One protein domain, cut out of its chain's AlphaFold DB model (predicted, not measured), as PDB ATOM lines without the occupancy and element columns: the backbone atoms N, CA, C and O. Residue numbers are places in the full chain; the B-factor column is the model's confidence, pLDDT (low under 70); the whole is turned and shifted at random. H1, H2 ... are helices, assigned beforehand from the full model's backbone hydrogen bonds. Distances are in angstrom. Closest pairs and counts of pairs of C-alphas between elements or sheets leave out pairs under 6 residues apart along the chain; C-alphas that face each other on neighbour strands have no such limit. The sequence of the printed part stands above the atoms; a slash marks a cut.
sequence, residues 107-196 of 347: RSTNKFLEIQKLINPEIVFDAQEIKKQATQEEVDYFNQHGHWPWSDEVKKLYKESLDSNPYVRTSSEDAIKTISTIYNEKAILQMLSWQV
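AT A GLANCE: This is residues 107 to 196 of the 347 residues of an uncharacterized protein of viral metagenome (UniProt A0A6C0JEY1). Two small helical lobes lie end to end: in one H1 crosses H3, with H2 near Thr 109 of H1; in the other H4 packs on H5 and H6. Residues 164 to 169 stick out. The printed part has 90 residues with six named helices, H1 to H6 in order, and no named strand: all helix, compact, radius of gyration of the C-alphas 13.3 A, spans 41 by 23 by 20 A.

IN THESE COORDINATES: H1, residues 107 to 119, measures 18.4 A from C-alpha 107 at (290.335, 264.830, 255.535). H2 is residues 127 to 133, H3 136 to 145, H4 152 to 163, H5 172 to 179. H6, 185 to 195, ends at C-alpha 195 (268.857, 238.365, 263.770).

HOW THE PARTS SIT: H1 touches H3 at a steep tilt of 40 degrees; closest C-alphas Phe 112 and Asn 143, 5.8 A. H4 touches H5, closest C-alphas Lys 159 and Ser 172, 5.3 A, and H6, Val 154 and Glu 185, 7.2 A. Every O i to N i+4 pair is within hydrogen-bond range except in H2, 1 of 3, with 2 of 4 O i to N i+3.

THE WHOLE: The printed part has no cut, no long link and no printed residue under 70.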
ATOM      1  N   ARG A 107     291.235 263.713 255.232       92.69
ATOM      2  CA  ARG A 107     290.335 264.830 255.535       92.69
ATOM      3  C   ARG A 107     288.911 264.342 255.807       92.69
ATOM      4  O   ARG A 107     288.343 264.707 256.831       92.69
ATOM      5  N   SER A 108     288.366 263.494 254.939       93.00
ATOM      6  CA  SER A 108     287.045 262.883 255.094       93.00
ATOM      7  C   SER A 108     286.999 261.966 256.312       93.00
ATOM      8  O   SER A 108     286.002 261.970 257.026       93.00
ATOM      9  N   THR A 109     288.092 261.247 256.603       93.12
ATOM     10  CA  THR A 109     288.202 260.426 257.822       93.12
ATOM     11  C   THR A 109     288.123 261.287 259.088       93.12
ATOM     12  O   THR A 109     287.363 260.974 259.999       93.12
ATOM     13  N   ASN A 110     288.890 262.380 259.152       94.38
ATOM     14  CA  ASN A 110     288.900 263.263 260.320       94.38
ATOM     15  C   ASN A 110     287.538 263.933 260.516       94.38
ATOM     16  O   ASN A 110     286.996 263.902 261.617       94.38
ATOM     17  N   LYS A 111     286.956 264.464 259.432       95.69
ATOM     18  CA  LYS A 111     285.638 265.103 259.464       95.69
ATOM     19  C   LYS A 111     284.541 264.132 259.911       95.69
ATOM     20  O   LYS A 111     283.703 264.503 260.727       95.69
ATOM     21  N   PHE A 112     284.591 262.883 259.447       95.75
ATOM     22  CA  PHE A 112     283.676 261.833 259.889       95.75
ATOM     23  C   PHE A 112     283.756 261.632 261.407       95.75
ATOM     24  O   PHE A 112     282.736 261.673 262.090       95.75
ATOM     25  N   LEU A 113     284.969 261.479 261.951       95.06
ATOM     26  CA  LEU A 113     285.175 261.286 263.389       95.06
ATOM     27  C   LEU A 113     284.747 262.505 264.219       95.06
ATOM     28  O   LEU A 113     284.229 262.338 265.320       95.06
ATOM     29  N   GLU A 114     284.950 263.723 263.713       95.31
ATOM     30  CA  GLU A 114     284.484 264.956 264.361       95.31
ATOM     31  C   GLU A 114     282.956 265.025 264.426       95.31
ATOM     32  O   GLU A 114     282.404 265.298 265.490       95.31
ATOM     33  N   ILE A 115     282.270 264.718 263.319       95.25
ATOM     34  CA  ILE A 115     280.804 264.665 263.278       95.25
ATOM     35  C   ILE A 115     280.289 263.587 264.234       95.25
ATOM     36  O   ILE A 115     279.400 263.868 265.032       95.25
ATOM     37  N   GLN A 116     280.870 262.383 264.209       95.56
ATOM     38  CA  GLN A 116     280.459 261.283 265.087       95.56
ATOM     39  C   GLN A 116     280.602 261.630 266.571       95.56
ATOM     40  O   GLN A 116     279.694 261.353 267.346       95.56
ATOM     41  N   LYS A 117     281.682 262.315 266.970       94.38
ATOM     42  CA  LYS A 117     281.840 262.806 268.350       94.38
ATOM     43  C   LYS A 117     280.746 263.791 268.768       94.38
ATOM     44  O   LYS A 117     280.475 263.908 269.958       94.38
ATOM     45  N   LEU A 118     280.155 264.510 267.815       94.19
ATOM     46  CA  LEU A 118     279.105 265.488 268.075       94.19
ATOM     47  C   LEU A 118     277.715 264.844 268.135       94.19
ATOM     48  O   LEU A 118     276.943 265.166 269.033       94.19
ATOM     49  N   ILE A 119     277.390 263.949 267.197       94.62
ATOM     50  CA  ILE A 119     276.044 263.359 267.097       94.62
ATOM     51  C   ILE A 119     275.890 262.047 267.883       94.62
ATOM     52  O   ILE A 119     274.789 261.744 268.329       94.62
ATOM     53  N   ASN A 120     276.979 261.298 268.085       94.00
ATOM     54  CA  ASN A 120     277.017 259.992 268.752       94.00
ATOM     55  C   ASN A 120     278.153 259.930 269.805       94.00
ATOM     56  O   ASN A 120     279.030 259.068 269.712       94.00
ATOM     57  N   PRO A 121     278.170 260.824 270.816       93.12
ATOM     58  CA  PRO A 121     279.288 260.953 271.761       93.12
ATOM     59  C   PRO A 121     279.548 259.697 272.608       93.12
ATOM     60  O   PRO A 121     280.675 259.476 273.045       93.12
ATOM     61  N   GLU A 122     278.524 258.867 272.815       93.94
ATOM     62  CA  GLU A 122     278.600 257.625 273.596       93.94
ATOM     63  C   GLU A 122     279.174 256.437 272.798       93.94
ATOM     64  O   GLU A 122     279.352 255.347 273.341       93.94
ATOM     65  N   ILE A 123     279.450 256.610 271.498       90.69
ATOM     66  CA  ILE A 123     279.894 255.533 270.608       90.69
ATOM     67  C   ILE A 123     281.328 255.789 270.147       90.69
ATOM     68  O   ILE A 123     281.655 256.817 269.555       90.69
ATOM     69  N   VAL A 124     282.194 254.800 270.366       88.06
ATOM     70  CA  VAL A 124     283.567 254.809 269.853       88.06
ATOM     71  C   VAL A 124     283.608 254.066 268.522       88.06
ATOM     72  O   VAL A 124     283.351 252.867 268.458       88.06
ATOM     73  N   PHE A 125     283.954 254.783 267.454       88.12
ATOM     74  CA  PHE A 125     284.017 254.231 266.103       88.12
ATOM     75  C   PHE A 125     285.438 253.803 265.733       88.12
ATOM     76  O   PHE A 125     286.368 254.612 265.761       88.12
ATOM     77  N   ASP A 126     285.591 252.552 265.294       89.00
ATOM     78  CA  ASP A 126     286.814 252.088 264.642       89.00
ATOM     79  C   ASP A 126     286.776 252.436 263.147       89.00
ATOM     80  O   ASP A 126     286.185 251.737 262.321       89.00
ATOM     81  N   ALA A 127     287.429 253.540 262.787       86.81
ATOM     82  CA  ALA A 127     287.497 253.989 261.402       86.81
ATOM     83  C   ALA A 127     288.169 252.969 260.465       86.81
ATOM     84  O   ALA A 127     287.893 252.995 259.268       86.81
ATOM     85  N   GLN A 128     289.051 252.093 260.961       87.50
ATOM     86  CA  GLN A 128     289.696 251.082 260.118       87.50
ATOM     87  C   GLN A 128     288.712 249.986 259.721       87.50
ATOM     88  O   GLN A 128     288.721 249.563 258.568       87.50
ATOM     89  N   GLU A 129     287.832 249.567 260.630       86.31
ATOM     90  CA  GLU A 129     286.779 248.601 260.304       86.31
ATOM     91  C   GLU A 129     285.736 249.202 259.360       86.31
ATOM     92  O   GLU A 129     285.363 248.571 258.370       86.31
ATOM     93  N   ILE A 130     285.326 250.454 259.579       88.69
ATOM     94  CA  ILE A 130     284.340 251.109 258.704       88.69
ATOM     95  C   ILE A 130     284.894 251.279 257.283       88.69
ATOM     96  O   ILE A 130     284.175 251.044 256.310       88.69
ATOM     97  N   LYS A 131     286.189 251.592 257.141       89.81
ATOM     98  CA  LYS A 131     286.879 251.663 255.840       89.81
ATOM     99  C   LYS A 131     286.858 250.352 255.064       89.81
ATOM    100  O   LYS A 131     286.963 250.380 253.845       89.81
ATOM    101  N   LYS A 132     286.704 249.195 255.712       85.81
ATOM    102  CA  LYS A 132     286.541 247.919 254.988       85.81
ATOM    103  C   LYS A 132     285.178 247.813 254.305       85.81
ATOM    104  O   LYS A 132     285.016 247.048 253.359       85.81
ATOM    105  N   GLN A 133     284.201 248.580 254.777       87.88
ATOM    106  CA  GLN A 133     282.798 248.411 254.423       87.88
ATOM    107  C   GLN A 133     282.248 249.572 253.593       87.88
ATOM    108  O   GLN A 133     281.456 249.316 252.691       87.88
ATOM    109  N   ALA A 134     282.694 250.805 253.818       90.81
ATOM    110  CA  ALA A 134     282.175 251.981 253.124       90.81
ATOM    111  C   ALA A 134     283.214 252.625 252.196       90.81
ATOM    112  O   ALA A 134     284.384 252.769 252.543       90.81
ATOM    113  N   THR A 135     282.763 253.017 251.012       91.38
ATOM    114  CA  THR A 135     283.498 253.715 249.951       91.38
ATOM    115  C   THR A 135     283.849 255.156 250.333       91.38
ATOM    116  O   THR A 135     283.400 255.679 251.357       91.38
ATOM    117  N   GLN A 136     284.673 255.813 249.510       91.88
ATOM    118  CA  GLN A 136     284.990 257.234 249.682       91.88
ATOM    119  C   GLN A 136     283.742 258.108 249.458       91.88
ATOM    120  O   GLN A 136     283.512 259.069 250.188       91.88
ATOM    121  N   GLU A 137     282.908 257.743 248.489       93.50
ATOM    122  CA  GLU A 137     281.673 258.440 248.145       93.50
ATOM    123  C   GLU A 137     280.661 258.391 249.299       93.50
ATOM    124  O   GLU A 137     280.054 259.406 249.641       93.50
ATOM    125  N   GLU A 138     280.518 257.235 249.956       94.69
ATOM    126  CA  GLU A 138     279.615 257.070 251.102       94.69
ATOM    127  C   GLU A 138     280.041 257.914 252.311       94.69
ATOM    128  O   GLU A 138     279.190 258.527 252.959       94.69
ATOM    129  N   VAL A 139     281.345 257.987 252.619       95.69
ATOM    130  CA  VAL A 139     281.823 258.830 253.730       95.69
ATOM    131  C   VAL A 139     281.722 260.319 253.398       95.69
ATOM    132  O   VAL A 139     281.449 261.130 254.283       95.69
ATOM    133  N   ASP A 140     281.889 260.708 252.135       95.94
ATOM    134  CA  ASP A 140     281.690 262.097 251.717       95.94
ATOM    135  C   ASP A 140     280.215 262.500 251.792       95.94
ATOM    136  O   ASP A 140     279.906 263.576 252.312       95.94
ATOM    137  N   TYR A 141     279.303 261.606 251.392       96.25
ATOM    138  CA  TYR A 141     277.871 261.789 251.605       96.25
ATOM    139  C   TYR A 141     277.552 261.962 253.094       96.25
ATOM    140  O   TYR A 141     276.870 262.921 253.467       96.25
ATOM    141  N   PHE A 142     278.092 261.088 253.951       97.00
ATOM    142  CA  PHE A 142     277.924 261.193 255.400       97.00
ATOM    143  C   PHE A 142     278.418 262.545 255.923       97.00
ATOM    144  O   PHE A 142     277.722 263.225 256.670       97.00
ATOM    145  N   ASN A 143     279.599 262.984 255.492       96.69
ATOM    146  CA  ASN A 143     280.192 264.253 255.910       96.69
ATOM    147  C   ASN A 143     279.391 265.493 255.482       96.69
ATOM    148  O   ASN A 143     279.644 266.590 255.997       96.69
ATOM    149  N   GLN A 144     278.491 265.348 254.509       96.88
ATOM    150  CA  GLN A 144     277.597 266.400 254.039       96.88
ATOM    151  C   GLN A 144     276.231 266.356 254.737       96.88
ATOM    152  O   GLN A 144     275.697 267.414 255.063       96.88
ATOM    153  N   HIS A 145     275.678 265.163 254.973       96.50
ATOM    154  CA  HIS A 145     274.290 264.990 255.424       96.50
ATOM    155  C   HIS A 145     274.158 264.558 256.894       96.50
ATOM    156  O   HIS A 145     273.080 264.666 257.471       96.50
ATOM    157  N   GLY A 146     275.239 264.084 257.517       95.44
ATOM    158  CA  GLY A 146     275.265 263.604 258.903       95.44
ATOM    159  C   GLY A 146     274.691 262.197 259.107       95.44
ATOM    160  O   GLY A 146     274.525 261.769 260.246       95.44
ATOM    161  N   HIS A 147     274.382 261.476 258.029       95.94
ATOM    162  CA  HIS A 147     273.904 260.097 258.065       95.94
ATOM    163  C   HIS A 147     274.402 259.312 256.849       95.94
ATOM    164  O   HIS A 147     274.740 259.881 255.808       95.94
ATOM    165  N   TRP A 148     274.450 257.991 256.977       97.12
ATOM    166  CA  TRP A 148     274.851 257.089 255.908       97.12
ATOM    167  C   TRP A 148     273.766 257.001 254.821       97.12
ATOM    168  O   TRP A 148     272.570 257.069 255.134       97.12
ATOM    169  N   PRO A 149     274.153 256.850 253.542       95.94
ATOM    170  CA  PRO A 149     273.207 256.700 252.444       95.94
ATOM    171  C   PRO A 149     272.738 255.245 252.347       95.94
ATOM    172  O   PRO A 149     273.398 254.416 251.732       95.94
ATOM    173  N   TRP A 150     271.607 254.917 252.970       95.25
ATOM    174  CA  TRP A 150     270.967 253.611 252.770       95.25
ATOM    175  C   TRP A 150     270.047 253.635 251.549       95.25
ATOM    176  O   TRP A 150     269.291 254.598 251.358       95.25
ATOM    177  N   SER A 151     270.060 252.545 250.788       94.06
ATOM    178  CA  SER A 151     269.064 252.239 249.761       94.06
ATOM    179  C   SER A 151     267.657 252.114 250.352       94.06
ATOM    180  O   SER A 151     267.462 251.857 251.548       94.06
ATOM    181  N   ASP A 152     266.642 252.319 249.515       93.75
ATOM    182  CA  ASP A 152     265.248 252.249 249.955       93.75
ATOM    183  C   ASP A 152     264.829 250.808 250.281       93.75
ATOM    184  O   ASP A 152     264.035 250.583 251.199       93.75
ATOM    185  N   GLU A 153     265.437 249.824 249.620       93.06
ATOM    186  CA  GLU A 153     265.305 248.402 249.923       93.06
ATOM    187  C   GLU A 153     265.801 248.088 251.338       93.06
ATOM    188  O   GLU A 153     265.102 247.424 252.106       93.06
ATOM    189  N   VAL A 154     266.968 248.610 251.730       94.62
ATOM    190  CA  VAL A 154     267.526 248.384 253.072       94.62
ATOM    191  C   VAL A 154     266.718 249.095 254.145       94.62
ATOM    192  O   VAL A 154     266.452 248.510 255.198       94.62
ATOM    193  N   LYS A 155     266.242 250.317 253.873       95.50
ATOM    194  CA  LYS A 155     265.287 250.988 254.766       95.50
ATOM    195  C   LYS A 155     264.053 250.117 254.973       95.50
ATOM    196  O   LYS A 155     263.652 249.927 256.115       95.50
ATOM    197  N   LYS A 156     263.477 249.561 253.904       95.12
ATOM    198  CA  LYS A 156     262.302 248.682 253.983       95.12
ATOM    199  C   LYS A 156     262.572 247.431 254.824       95.12
ATOM    200  O   LYS A 156     261.792 247.158 255.730       95.12
ATOM    201  N   LEU A 157     263.685 246.731 254.586       94.56
ATOM    202  CA  LEU A 157     264.087 245.559 255.379       94.56
ATOM    203  C   LEU A 157     264.212 245.893 256.871       94.56
ATOM    204  O   LEU A 157     263.778 245.126 257.728       94.56
ATOM    205  N   TYR A 158     264.787 247.054 257.181       94.62
ATOM    206  CA  TYR A 158     264.913 247.512 258.556       94.62
ATOM    207  C   TYR A 158     263.546 247.823 259.188       94.62
ATOM    208  O   TYR A 158     263.292 247.369 260.302       94.62
ATOM    209  N   LYS A 159     262.639 248.516 258.477       93.25
ATOM    210  CA  LYS A 159     261.266 248.768 258.962       93.25
ATOM    211  C   LYS A 159     260.529 247.467 259.267       93.25
ATOM    212  O   LYS A 159     260.020 247.308 260.367       93.25
ATOM    213  N   GLU A 160     260.545 246.515 258.335       90.62
ATOM    214  CA  GLU A 160     259.891 245.211 258.512       90.62
ATOM    215  C   GLU A 160     260.431 244.464 259.743       90.62
ATOM    216  O   GLU A 160     259.666 243.851 260.493       90.62
ATOM    217  N   SER A 161     261.741 244.558 259.999       90.12
ATOM    218  CA  SER A 161     262.362 243.976 261.192       90.12
ATOM    219  C   SER A 161     261.941 244.664 262.494       90.12
ATOM    220  O   SER A 161     261.853 243.988 263.521       90.12
ATOM    221  N   LEU A 162     261.721 245.982 262.488       89.88
ATOM    222  CA  LEU A 162     261.247 246.719 263.662       89.88
ATOM    223  C   LEU A 162     259.771 246.449 263.936       89.88
ATOM    224  O   LEU A 162     259.414 246.154 265.073       89.88
ATOM    225  N   ASP A 163     258.942 246.481 262.896       86.06
ATOM    226  CA  ASP A 163     257.496 246.273 262.995       86.06
ATOM    227  C   ASP A 163     257.164 244.853 263.489       86.06
ATOM    228  O   ASP A 163     256.158 244.632 264.164       86.06
ATOM    229  N   SER A 164     258.042 243.887 263.200       83.69
ATOM    230  CA  SER A 164     257.929 242.505 263.682       83.69
ATOM    231  C   SER A 164     258.422 242.317 265.125       83.69
ATOM    232  O   SER A 164     258.211 241.253 265.709       83.69
ATOM    233  N   ASN A 165     259.095 243.312 265.713       82.81
ATOM    234  CA  ASN A 165     259.693 243.209 267.040       82.81
ATOM    235  C   ASN A 165     258.780 243.830 268.118       82.81
ATOM    236  O   ASN A 165     258.725 245.054 268.247       82.81
ATOM    237  N   PRO A 166     258.136 243.021 268.983       83.25
ATOM    238  CA  PRO A 166     257.185 243.524 269.979       83.25
ATOM    239  C   PRO A 166     257.833 244.365 271.093       83.25
ATOM    240  O   PRO A 166     257.126 244.976 271.897       83.25
ATOM    241  N   TYR A 167     259.164 244.382 271.183       84.31
ATOM    242  CA  TYR A 167     259.904 245.126 272.202       84.31
ATOM    243  C   TYR A 167     260.304 246.534 271.751       84.31
ATOM    244  O   TYR A 167     260.662 247.359 272.594       84.31
ATOM    245  N   VAL A 168     260.231 246.835 270.451       83.62
ATOM    246  CA  VAL A 168     260.533 248.168 269.925       83.62
ATOM    247  C   VAL A 168     259.263 249.015 269.948       83.62
ATOM    248  O   VAL A 168     258.220 248.611 269.451       83.62
ATOM    249  N   ARG A 169     259.346 250.204 270.554       80.56
ATOM    250  CA  ARG A 169     258.212 251.141 270.697       80.56
ATOM    251  C   ARG A 169     258.379 252.444 269.912       80.56
ATOM    252  O   ARG A 169     257.510 253.307 269.977       80.56
ATOM    253  N   THR A 170     259.502 252.606 269.222       84.81
ATOM    254  CA  THR A 170     259.817 253.799 268.425       84.81
ATOM    255  C   THR A 170     259.231 253.656 267.023       84.81
ATOM    256  O   THR A 170     259.132 252.540 266.520       84.81
ATOM    257  N   SER A 171     258.863 254.773 266.384       87.50
ATOM    258  CA  SER A 171     258.446 254.752 264.980       87.50
ATOM    259  C   SER A 171     259.595 254.272 264.082       87.50
ATOM    260  O   SER A 171     260.768 254.579 264.323       87.50
ATOM    261  N   SER A 172     259.261 253.519 263.037       88.12
ATOM    262  CA  SER A 172     260.251 252.957 262.117       88.12
ATOM    263  C   SER A 172     260.986 254.057 261.332       88.12
ATOM    264  O   SER A 172     262.173 253.927 261.035       88.12
ATOM    265  N   GLU A 173     260.331 255.188 261.059       88.94
ATOM    266  CA  GLU A 173     260.929 256.377 260.445       88.94
ATOM    267  C   GLU A 173     261.967 257.056 261.347       88.94
ATOM    268  O   GLU A 173     263.083 257.333 260.895       88.94
ATOM    269  N   ASP A 174     261.631 257.301 262.618       90.25
ATOM    270  CA  ASP A 174     262.559 257.936 263.557       90.25
ATOM    271  C   ASP A 174     263.746 257.017 263.850       90.25
ATOM    272  O   ASP A 174     264.893 257.466 263.898       90.25
ATOM    273  N   ALA A 175     263.491 255.710 263.969       91.38
ATOM    274  CA  ALA A 175     264.537 254.717 264.161       91.38
ATOM    275  C   ALA A 175     265.532 254.705 262.990       91.38
ATOM    276  O   ALA A 175     266.738 254.726 263.227       91.38
ATOM    277  N   ILE A 176     265.063 254.750 261.735       93.56
ATOM    278  CA  ILE A 176     265.951 254.851 260.563       93.56
ATOM    279  C   ILE A 176     266.791 256.122 260.627       93.56
ATOM    280  O   ILE A 176     268.003 256.069 260.396       93.56
ATOM    281  N   LYS A 177     266.174 257.263 260.945       92.31
ATOM    282  CA  LYS A 177     266.885 258.542 261.020       92.31
ATOM    283  C   LYS A 177     268.019 258.490 262.041       92.31
ATOM    284  O   LYS A 177     269.106 258.964 261.740       92.31
ATOM    285  N   THR A 178     267.796 257.883 263.203       92.56
ATOM    286  CA  THR A 178     268.827 257.748 264.238       92.56
ATOM    287  C   THR A 178     269.879 256.702 263.865       92.56
ATOM    288  O   THR A 178     271.074 256.988 263.884       92.56
ATOM    289  N   ILE A 179     269.470 255.494 263.482       94.38
ATOM    290  CA  ILE A 179     270.388 254.368 263.257       94.38
ATOM    291  C   ILE A 179     271.255 254.561 262.010       94.38
ATOM    292  O   ILE A 179     272.422 254.167 262.022       94.38
ATOM    293  N   SER A 180     270.754 255.245 260.977       95.94
ATOM    294  CA  SER A 180     271.563 255.610 259.806       95.94
ATOM    295  C   SER A 180     272.678 256.613 260.119       95.94
ATOM    296  O   SER A 180     273.597 256.754 259.321       95.94
ATOM    297  N   THR A 181     272.682 257.274 261.282       96.06
ATOM    298  CA  THR A 181     273.847 258.068 261.722       96.06
ATOM    299  C   THR A 181     274.991 257.199 262.253       96.06
ATOM    300  O   THR A 181     276.140 257.637 262.286       96.06
ATOM    301  N   ILE A 182     274.691 255.960 262.654       95.06
ATOM    302  CA  ILE A 182     275.629 255.048 263.315       95.06
ATOM    303  C   ILE A 182     276.137 254.010 262.312       95.06
ATOM    304  O   ILE A 182     277.344 253.875 262.112       95.06
ATOM    305  N   TYR A 183     275.224 253.301 261.644       95.00
ATOM    306  CA  TYR A 183     275.559 252.151 260.806       95.00
ATOM    307  C   TYR A 183     275.461 252.486 259.319       95.00
ATOM    308  O   TYR A 183     274.460 253.030 258.859       95.00
ATOM    309  N   ASN A 184     276.490 252.123 258.549       94.56
ATOM    310  CA  ASN A 184     276.400 252.121 257.088       94.56
ATOM    311  C   ASN A 184     275.522 250.953 256.598       94.56
ATOM    312  O   ASN A 184     275.150 250.072 257.379       94.56
ATOM    313  N   GLU A 185     275.210 250.938 255.302       94.06
ATOM    314  CA  GLU A 185     274.331 249.928 254.706       94.06
ATOM    315  C   GLU A 185     274.829 248.486 254.939       94.06
ATOM    316  O   GLU A 185     274.057 247.606 255.323       94.06
ATOM    317  N   LYS A 186     276.132 248.230 254.777       92.31
ATOM    318  CA  LYS A 186     276.691 246.881 254.965       92.31
ATOM    319  C   LYS A 186     276.604 246.418 256.415       92.31
ATOM    320  O   LYS A 186     276.263 245.265 256.666       92.31
ATOM    321  N   ALA A 187     276.876 247.312 257.361       92.56
ATOM    322  CA  ALA A 187     276.813 247.012 258.785       92.56
ATOM    323  C   ALA A 187     275.377 246.703 259.231       92.56
ATOM    324  O   ALA A 187     275.155 245.723 259.947       92.56
ATOM    325  N   ILE A 188     274.390 247.491 258.779       94.94
ATOM    326  CA  ILE A 188     272.992 247.233 259.141       94.94
ATOM    327  C   ILE A 188     272.473 245.943 258.502       94.94
ATOM    328  O   ILE A 188     271.817 245.155 259.180       94.94
ATOM    329  N   LEU A 189     272.832 245.663 257.245       94.69
ATOM    330  CA  LEU A 189     272.502 244.400 256.582       94.69
ATOM    331  C   LEU A 189     273.090 243.198 257.320       94.69
ATOM    332  O   LEU A 189     272.396 242.205 257.523       94.69
ATOM    333  N   GLN A 190     274.345 243.295 257.765       92.56
ATOM    334  CA  GLN A 190     274.979 242.242 258.549       92.56
ATOM    335  C   GLN A 190     274.230 242.008 259.868       92.56
ATOM    336  O   GLN A 190     273.883 240.868 260.175       92.56
ATOM    337  N   MET A 191     273.893 243.075 260.599       92.94
ATOM    338  CA  MET A 191     273.126 242.981 261.843       92.94
ATOM    339  C   MET A 191     271.747 242.342 261.627       92.94
ATOM    340  O   MET A 191     271.383 241.418 262.354       92.94
ATOM    341  N   LEU A 192     271.004 242.781 260.607       94.19
ATOM    342  CA  LEU A 192     269.704 242.207 260.249       94.19
ATOM    343  C   LEU A 192     269.830 240.730 259.852       94.19
ATOM    344  O   LEU A 192     269.033 239.898 260.284       94.19
ATOM    345  N   SER A 193     270.865 240.375 259.083       94.81
ATOM    346  CA  SER A 193     271.107 238.992 258.654       94.81
ATOM    347  C   SER A 193     271.346 238.048 259.830       94.81
ATOM    348  O   SER A 193     270.908 236.898 259.792       94.81
ATOM    349  N   TRP A 194     271.991 238.539 260.893       93.50
ATOM    350  CA  TRP A 194     272.277 237.783 262.109       93.50
ATOM    351  C   TRP A 194     271.053 237.571 262.990       93.50
ATOM    352  O   TRP A 194     271.021 236.600 263.739       93.50
ATOM    353  N   GLN A 195     270.049 238.442 262.919       90.88
ATOM    354  CA  GLN A 195     268.857 238.365 263.770       90.88
ATOM    355  C   GLN A 195     267.827 237.334 263.292       90.88
ATOM    356  O   GLN A 195     266.979 236.912 264.075       90.88
ATOM    357  N   VAL A 196     267.912 236.897 262.036       92.00
ATOM    358  CA  VAL A 196     266.992 235.914 261.452       92.00
ATOM    359  C   VAL A 196     267.575 234.499 261.448       92.00
ATOM    360  O   VAL A 196     268.765 234.295 261.694       92.00
TER     361      VAL A 196